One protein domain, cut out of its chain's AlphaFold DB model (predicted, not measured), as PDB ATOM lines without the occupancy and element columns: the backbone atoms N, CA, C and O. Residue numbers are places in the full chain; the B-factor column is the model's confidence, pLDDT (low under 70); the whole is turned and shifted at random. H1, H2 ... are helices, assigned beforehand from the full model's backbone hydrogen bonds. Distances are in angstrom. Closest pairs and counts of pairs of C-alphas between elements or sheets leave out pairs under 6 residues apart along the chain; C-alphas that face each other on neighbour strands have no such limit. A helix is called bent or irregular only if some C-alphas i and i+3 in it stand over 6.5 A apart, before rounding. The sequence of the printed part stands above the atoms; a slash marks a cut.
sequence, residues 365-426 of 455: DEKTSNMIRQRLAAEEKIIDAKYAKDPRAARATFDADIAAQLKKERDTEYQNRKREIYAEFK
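Overview. This is residues 365 to 426 of the 455 residues of an uncharacterized protein of Verrucomicrobiaceae bacterium (UniProt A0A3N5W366). Two long helices, H1 and H2, meet near their ends at a tight turn and open from there as a V with unequal arms. H2, the longer arm, makes the length of the whole, and over most of their course the two arms stand free of each other. The printed part has 62 residues with two named helices, H1 then H2 along the chain, and no named strand; the class is all helix. It is extended, with a radius of gyration of the C-alphas of 17.4 A, and flat, with spans of 57 by 30 by 10 A.

Along the chain. The printed part begins at Asp 365, and H1 follows as residues 366 to 387, 31.2 A from first to last C-alpha. Its first C-alpha, that of Glu 366, is at (144.958, 221.898, 185.872), and its last, that of Tyr 387, is at (142.288, 204.303, 211.477). After three residues H2 takes residues 391 to 426, 52.6 A from first to last C-alpha. It begins at C-alpha 391 at (137.748, 207.198, 213.499) and ends at C-alpha 426 at (169.333, 247.466, 201.367). Neither helix is bent.

Arrangement. H1 and H2 are close but not clearly touching, with 2 pairs of C-alphas within 8 A. The closest C-alphas of the two are those of Tyr 387 and Ala 394, 5.9 A apart. The helices run opposite ways at a steep tilt of 38 degrees. Their centres are 20.5 A apart. Residues 365 to 382, of which 366 to 382 belong to H1, stand free, and so do residues 399 to 426 of H2. In H1 and H2 every O i to N i+4 pair is within hydrogen-bond range.

Size, cuts and confidence. The two C-alphas farthest apart are those of Lys 389 and Lys 426, at 56.8 A. The first and last printed C-alphas, of Asp 365 and Lys 426, are 34.9 A apart. The printed part has no cut, and the link from H1 to H2 is tight. The mean pLDDT of the printed part is 77.7; residues 383 to 384, 386 to 394 and 396 are under 70.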
ATOM      1  N   ASP A 365     147.626 225.593 187.567       82.50
ATOM      2  CA  ASP A 365     147.430 224.794 186.366       82.50
ATOM      3  C   ASP A 365     146.614 223.525 186.690       82.50
ATOM      4  O   ASP A 365     146.622 222.976 187.800       82.50
ATOM      5  N   GLU A 366     145.855 223.048 185.705       77.25
ATOM      6  CA  GLU A 366     144.958 221.898 185.872       77.25
ATOM      7  C   GLU A 366     145.733 220.635 186.294       77.25
ATOM      8  O   GLU A 366     145.227 219.785 187.029       77.25
ATOM      9  N   LYS A 367     147.013 220.556 185.910       77.81
ATOM     10  CA  LYS A 367     147.943 219.489 186.281       77.81
ATOM     11  C   LYS A 367     148.284 219.500 187.774       77.81
ATOM     12  O   LYS A 367     148.213 218.447 188.405       77.81
ATOM     13  N   THR A 368     148.603 220.654 188.358       75.75
ATOM     14  CA  THR A 368     148.881 220.808 189.794       75.75
ATOM     15  C   THR A 368     147.608 220.610 190.602       75.75
ATOM     16  O   THR A 368     147.629 219.908 191.610       75.75
ATOM     17  N   SER A 369     146.473 221.110 190.110       73.12
ATOM     18  CA  SER A 369     145.156 220.842 190.702       73.12
ATOM     19  C   SER A 369     144.843 219.343 190.781       73.12
ATOM     20  O   SER A 369     144.448 218.840 191.835       73.12
ATOM     21  N   ASN A 370     145.073 218.603 189.693       77.44
ATOM     22  CA  ASN A 370     144.866 217.156 189.658       77.44
ATOM     23  C   ASN A 370     145.868 216.401 190.541       77.44
ATOM     24  O   ASN A 370     145.493 215.421 191.183       77.44
ATOM     25  N   MET A 371     147.115 216.872 190.633       77.38
ATOM     26  CA  MET A 371     148.128 216.290 191.517       77.38
ATOM     27  C   MET A 371     147.760 216.465 192.997       77.38
ATOM     28  O   MET A 371     147.856 215.511 193.768       77.38
ATOM     29  N   ILE A 372     147.278 217.650 193.385       76.94
ATOM     30  CA  ILE A 372     146.799 217.934 194.745       76.94
ATOM     31  C   ILE A 372     145.600 217.038 195.079       76.94
ATOM     32  O   ILE A 372     145.587 216.416 196.137       76.94
ATOM     33  N   ARG A 373     144.637 216.878 194.158       76.56
ATOM     34  CA  ARG A 373     143.497 215.960 194.356       76.56
ATOM     35  C   ARG A 373     143.926 214.504 194.502       76.56
ATOM     36  O   ARG A 373     143.422 213.814 195.380       76.56
ATOM     37  N   GLN A 374     144.847 214.029 193.662       78.12
ATOM     38  CA  GLN A 374     145.355 212.658 193.757       78.12
ATOM     39  C   GLN A 374     146.099 212.420 195.071       78.12
ATOM     40  O   GLN A 374     145.944 211.360 195.672       78.12
ATOM     41  N   ARG A 375     146.866 213.411 195.537       78.38
ATOM     42  CA  ARG A 375     147.559 213.344 196.823       78.38
ATOM     43  C   ARG A 375     146.576 213.320 197.995       78.38
ATOM     44  O   ARG A 375     146.708 212.446 198.842       78.38
ATOM     45  N   LEU A 376     145.563 214.188 197.992       77.31
ATOM     46  CA  LEU A 376     144.511 214.204 199.015       77.31
ATOM     47  C   LEU A 376     143.724 212.885 199.044       77.31
ATOM     48  O   LEU A 376     143.542 212.312 200.110       77.31
ATOM     49  N   ALA A 377     143.337 212.341 197.885       78.50
ATOM     50  CA  ALA A 377     142.629 211.061 197.806       78.50
ATOM     51  C   ALA A 377     143.496 209.862 198.244       78.50
ATOM     52  O   ALA A 377     142.987 208.873 198.776       78.50
ATOM     53  N   ALA A 378     144.810 209.918 198.008       75.81
ATOM     54  CA  ALA A 378     145.750 208.913 198.499       75.81
ATOM     55  C   ALA A 378     145.948 209.018 200.020       75.81
ATOM     56  O   ALA A 378     145.969 207.991 200.697       75.81
ATOM     57  N   GLU A 379     146.047 210.234 200.562       72.25
ATOM     58  CA  GLU A 379     146.134 210.489 202.004       72.25
ATOM     59  C   GLU A 379     144.848 210.057 202.727       72.25
ATOM     60  O   GLU A 379     144.936 209.368 203.741       72.25
ATOM     61  N   GLU A 380     143.667 210.323 202.163       74.31
ATOM     62  CA  GLU A 380     142.372 209.890 202.709       74.31
ATOM     63  C   GLU A 380     142.262 208.355 202.775       74.31
ATOM     64  O   GLU A 380     141.900 207.797 203.810       74.31
ATOM     65  N   LYS A 381     142.719 207.640 201.736       74.00
ATOM     66  CA  LYS A 381     142.815 206.167 201.766       74.00
ATOM     67  C   LYS A 381     143.803 205.644 202.807       74.00
ATOM     68  O   LYS A 381     143.571 204.584 203.389       74.00
ATOM     69  N   ILE A 382     144.915 206.346 203.033       71.31
ATOM     70  CA  ILE A 382     145.891 205.985 204.073       71.31
ATOM     71  C   ILE A 382     145.291 206.217 205.465       71.31
ATOM     72  O   ILE A 382     145.546 205.417 206.366       71.31
ATOM     73  N   ILE A 383     144.476 207.261 205.639       59.75
ATOM     74  CA  ILE A 383     143.758 207.559 206.884       59.75
ATOM     75  C   ILE A 383     142.699 206.484 207.153       59.75
ATOM     76  O   ILE A 383     142.731 205.857 208.211       59.75
ATOM     77  N   ASP A 384     141.843 206.170 206.183       67.94
ATOM     78  CA  ASP A 384     140.839 205.107 206.326       67.94
ATOM     79  C   ASP A 384     141.484 203.750 206.657       67.94
ATOM     80  O   ASP A 384     141.011 203.017 207.528       67.94
ATOM     81  N   ALA A 385     142.623 203.435 206.027       70.12
ATOM     82  CA  ALA A 385     143.364 202.202 206.281       70.12
ATOM     83  C   ALA A 385     144.078 202.178 207.646       70.12
ATOM     84  O   ALA A 385     144.092 201.139 208.308       70.12
ATOM     85  N   LYS A 386     144.672 203.294 208.095       65.44
ATOM     86  CA  LYS A 386     145.352 203.375 209.403       65.44
ATOM     87  C   LYS A 386     144.381 203.408 210.579       65.44
ATOM     88  O   LYS A 386     144.750 202.972 211.668       65.44
ATOM     89  N   TYR A 387     143.164 203.908 210.378       56.69
ATOM     90  CA  TYR A 387     142.288 204.303 211.477       56.69
ATOM     91  C   TYR A 387     140.903 203.648 211.486       56.69
ATOM     92  O   TYR A 387     140.046 204.034 212.280       56.69
ATOM     93  N   ALA A 388     140.707 202.571 210.719       65.19
ATOM     94  CA  ALA A 388     139.488 201.755 210.725       65.19
ATOM     95  C   ALA A 388     139.049 201.233 212.118       65.19
ATOM     96  O   ALA A 388     137.921 200.768 212.266       65.19
ATOM     97  N   LYS A 389     139.917 201.291 213.141       65.94
ATOM     98  CA  LYS A 389     139.598 200.875 214.517       65.94
ATOM     99  C   LYS A 389     139.081 201.997 215.426       65.94
ATOM    100  O   LYS A 389     138.393 201.662 216.383       65.94
ATOM    101  N   ASP A 390     139.370 203.277 215.153       67.81
ATOM    102  CA  ASP A 390     138.841 204.397 215.956       67.81
ATOM    103  C   ASP A 390     138.848 205.753 215.194       67.81
ATOM    104  O   ASP A 390     139.818 206.521 215.250       67.81
ATOM    105  N   PRO A 391     137.774 206.079 214.449       64.75
ATOM    106  CA  PRO A 391     137.748 207.198 213.499       64.75
ATOM    107  C   PRO A 391     137.756 208.590 214.152       64.75
ATOM    108  O   PRO A 391     138.076 209.581 213.495       64.75
ATOM    109  N   ARG A 392     137.418 208.704 215.445       65.94
ATOM    110  CA  ARG A 392     137.406 209.999 216.152       65.94
ATOM    111  C   ARG A 392     138.799 210.439 216.588       65.94
ATOM    112  O   ARG A 392     139.142 211.604 216.409       65.94
ATOM    113  N   ALA A 393     139.600 209.515 217.120       67.12
ATOM    114  CA  ALA A 393     140.983 209.797 217.499       67.12
ATOM    115  C   ALA A 393     141.830 210.168 216.268       67.12
ATOM    116  O   ALA A 393     142.627 211.099 216.315       67.12
ATOM    117  N   ALA A 394     141.569 209.498 215.145       61.78
ATOM    118  CA  ALA A 394     142.219 209.731 213.861       61.78
ATOM    119  C   ALA A 394     142.009 211.140 213.311       61.78
ATOM    120  O   ALA A 394     142.956 211.816 212.906       61.78
ATOM    121  N   ARG A 395     140.757 211.599 213.331       70.50
ATOM    122  CA  ARG A 395     140.398 212.920 212.824       70.50
ATOM    123  C   ARG A 395     141.023 214.033 213.661       70.50
ATOM    124  O   ARG A 395     141.579 214.964 213.098       70.50
ATOM    125  N   ALA A 396     141.059 213.865 214.983       69.62
ATOM    126  CA  ALA A 396     141.741 214.799 215.877       69.62
ATOM    127  C   ALA A 396     143.255 214.879 215.601       69.62
ATOM    128  O   ALA A 396     143.819 215.971 215.591       69.62
ATOM    129  N   THR A 397     143.913 213.742 215.345       71.38
ATOM    130  CA  THR A 397     145.338 213.732 214.969       71.38
ATOM    131  C   THR A 397     145.598 214.365 213.603       71.38
ATOM    132  O   THR A 397     146.565 215.100 213.452       71.38
ATOM    133  N   PHE A 398     144.714 214.145 212.629       72.00
ATOM    134  CA  PHE A 398     144.835 214.721 211.292       72.00
ATOM    135  C   PHE A 398     144.619 216.238 211.290       72.00
ATOM    136  O   PHE A 398     145.416 216.974 210.712       72.00
ATOM    137  N   ASP A 399     143.599 216.717 212.003       73.12
ATOM    138  CA  ASP A 399     143.340 218.148 212.164       73.12
ATOM    139  C   ASP A 399     144.517 218.846 212.877       73.12
ATOM    140  O   ASP A 399     144.888 219.968 212.522       73.12
ATOM    141  N   ALA A 400     145.158 218.170 213.841       76.69
ATOM    142  CA  ALA A 400     146.359 218.668 214.513       76.69
ATOM    143  C   ALA A 400     147.581 218.734 213.579       76.69
ATOM    144  O   ALA A 400     148.302 219.736 213.596       76.69
ATOM    145  N   ASP A 401     147.794 217.719 212.737       80.44
ATOM    146  CA  ASP A 401     148.888 217.693 211.761       80.44
ATOM    147  C   ASP A 401     148.701 218.758 210.669       80.44
ATOM    148  O   ASP A 401     149.643 219.495 210.364       80.44
ATOM    149  N   ILE A 402     147.478 218.934 210.153       76.81
ATOM    150  CA  ILE A 402     147.150 220.024 209.219       76.81
ATOM    151  C   ILE A 402     147.420 221.383 209.868       76.81
ATOM    152  O   ILE A 402     148.052 222.249 209.259       76.81
ATOM    153  N   ALA A 403     146.976 221.588 211.112       80.25
ATOM    154  CA  ALA A 403     147.198 222.845 211.820       80.25
ATOM    155  C   ALA A 403     148.697 223.130 212.031       80.25
ATOM    156  O   ALA A 403     149.139 224.275 211.885       80.25
ATOM    157  N   ALA A 404     149.495 222.101 212.332       85.44
ATOM    158  CA  ALA A 404     150.943 222.215 212.467       85.44
ATOM    159  C   ALA A 404     151.624 222.549 211.129       85.44
ATOM    160  O   ALA A 404     152.527 223.392 211.084       85.44
ATOM    161  N   GLN A 405     151.168 221.942 210.034       82.00
ATOM    162  CA  GLN A 405     151.718 222.165 208.701       82.00
ATOM    163  C   GLN A 405     151.388 223.571 208.175       82.00
ATOM    164  O   GLN A 405     152.296 224.290 207.758       82.00
ATOM    165  N   LEU A 406     150.141 224.025 208.333       80.62
ATOM    166  CA  LEU A 406     149.725 225.397 208.010       80.62
ATOM    167  C   LEU A 406     150.467 226.446 208.846       80.62
ATOM    168  O   LEU A 406     150.762 227.543 208.367       80.62
ATOM    169  N   LYS A 407     150.782 226.144 210.111       88.62
ATOM    170  CA  LYS A 407     151.617 227.023 210.940       88.62
ATOM    171  C   LYS A 407     153.036 227.125 210.375       88.62
ATOM    172  O   LYS A 407     153.543 228.232 210.227       88.62
ATOM    173  N   LYS A 408     153.645 225.997 210.002       90.62
ATOM    174  CA  LYS A 408     154.993 225.958 209.417       90.62
ATOM    175  C   LYS A 408     155.075 226.712 208.086       90.62
ATOM    176  O   LYS A 408     156.059 227.409 207.845       90.62
ATOM    177  N   GLU A 409     154.057 226.595 207.238       86.19
ATOM    178  CA  GLU A 409     153.981 227.325 205.967       86.19
ATOM    179  C   GLU A 409     153.857 228.834 206.193       86.19
ATOM    180  O   GLU A 409     154.658 229.588 205.642       86.19
ATOM    181  N   ARG A 410     152.965 229.277 207.095       85.56
ATOM    182  CA  ARG A 410     152.849 230.699 207.466       85.56
ATOM    183  C   ARG A 410     154.132 231.266 208.064       85.56
ATOM    184  O   ARG A 410     154.529 232.374 207.714       85.56
ATOM    185  N   ASP A 411     154.799 230.516 208.938       88.06
ATOM    186  CA  ASP A 411     156.077 230.935 209.516       88.06
ATOM    187  C   ASP A 411     157.154 231.062 208.425       88.06
ATOM    188  O   ASP A 411     157.947 232.003 208.435       88.06
ATOM    189  N   THR A 412     157.157 230.159 207.441       91.06
ATOM    190  CA  THR A 412     158.086 230.207 206.302       91.06
ATOM    191  C   THR A 412     157.812 231.415 205.405       91.06
ATOM    192  O   THR A 412     158.742 232.146 205.058       91.06
ATOM    193  N   GLU A 413     156.547 231.672 205.072       86.75
ATOM    194  CA  GLU A 413     156.131 232.829 204.276       86.75
ATOM    195  C   GLU A 413     156.477 234.148 204.979       86.75
ATOM    196  O   GLU A 413     157.058 235.048 204.371       86.75
ATOM    197  N   TYR A 414     156.229 234.233 206.289       89.75
ATOM    198  CA  TYR A 414     156.611 235.385 207.104       89.75
ATOM    199  C   TYR A 414     158.124 235.641 207.067       89.75
ATOM    200  O   TYR A 414     158.556 236.784 206.893       89.75
ATOM    201  N   GLN A 415     158.952 234.595 207.185       89.31
ATOM    202  CA  GLN A 415     160.409 234.745 207.099       89.31
ATOM    203  C   GLN A 415     160.874 235.161 205.699       89.31
ATOM    204  O   GLN A 415     161.789 235.979 205.587       89.31
ATOM    205  N   ASN A 416     160.248 234.647 204.640       90.19
ATOM    206  CA  ASN A 416     160.561 235.044 203.267       90.19
ATOM    207  C   ASN A 416     160.206 236.513 203.021       90.19
ATOM    208  O   ASN A 416     161.062 237.277 202.580       90.19
ATOM    209  N   ARG A 417     159.011 236.950 203.429       86.62
ATOM    210  CA  ARG A 417     158.579 238.346 203.285       86.62
ATOM    211  C   ARG A 417     159.436 239.307 204.101       86.62
ATOM    212  O   ARG A 417     159.792 240.385 203.637       86.62
ATOM    213  N   LYS A 418     159.846 238.895 205.303       89.12
ATOM    214  CA  LYS A 418     160.824 239.640 206.103       89.12
ATOM    215  C   LYS A 418     162.143 239.804 205.338       89.12
ATOM    216  O   LYS A 418     162.673 240.910 205.291       89.12
ATOM    217  N   ARG A 419     162.669 238.739 204.719       90.25
ATOM    218  CA  ARG A 419     163.901 238.801 203.908       90.25
ATOM    219  C   ARG A 419     163.755 239.714 202.692       90.25
ATOM    220  O   ARG A 419     164.691 240.455 202.413       90.25
ATOM    221  N   GLU A 420     162.611 239.692 202.014       89.69
ATOM    222  CA  GLU A 420     162.318 240.587 200.887       89.69
ATOM    223  C   GLU A 420     162.329 242.056 201.316       89.69
ATOM    224  O   GLU A 420     163.055 242.847 200.722       89.69
ATOM    225  N   ILE A 421     161.652 242.401 202.418       85.81
ATOM    226  CA  ILE A 421     161.650 243.769 202.964       85.81
ATOM    227  C   ILE A 421     163.075 244.220 203.322       85.81
ATOM    228  O   ILE A 421     163.470 245.342 203.011       85.81
ATOM    229  N   TYR A 422     163.887 243.350 203.935       83.69
ATOM    230  CA  TYR A 422     165.296 243.668 204.207       83.69
ATOM    231  C   TYR A 422     166.135 243.823 202.932       83.69
ATOM    232  O   TYR A 422     167.080 244.612 202.919       83.69
ATOM    233  N   ALA A 423     165.828 243.068 201.877       88.00
ATOM    234  CA  ALA A 423     166.508 243.185 200.595       88.00
ATOM    235  C   ALA A 423     166.127 244.484 199.866       88.00
ATOM    236  O   ALA A 423     166.999 245.103 199.261       88.00
ATOM    237  N   GLU A 424     164.871 244.924 199.962       83.12
ATOM    238  CA  GLU A 424     164.416 246.221 199.447       83.12
ATOM    239  C   GLU A 424     165.059 247.383 200.209       83.12
ATOM    240  O   GLU A 424     165.655 248.256 199.583       83.12
ATOM    241  N   PHE A 425     165.068 247.340 201.545       79.69
ATOM    242  CA  PHE A 425     165.717 248.367 202.373       79.69
ATOM    243  C   PHE A 425     167.227 248.493 202.141       79.69
ATOM    244  O   PHE A 425     167.790 249.561 202.350       79.69
ATOM    245  N   LYS A 426     167.907 247.415 201.730       80.38
ATOM    246  CA  LYS A 426     169.333 247.466 201.367       80.38
ATOM    247  C   LYS A 426     169.587 247.996 199.954       80.38
ATOM    248  O   LYS A 426     170.722 248.358 199.659       80.38
TER     249      LYS A 426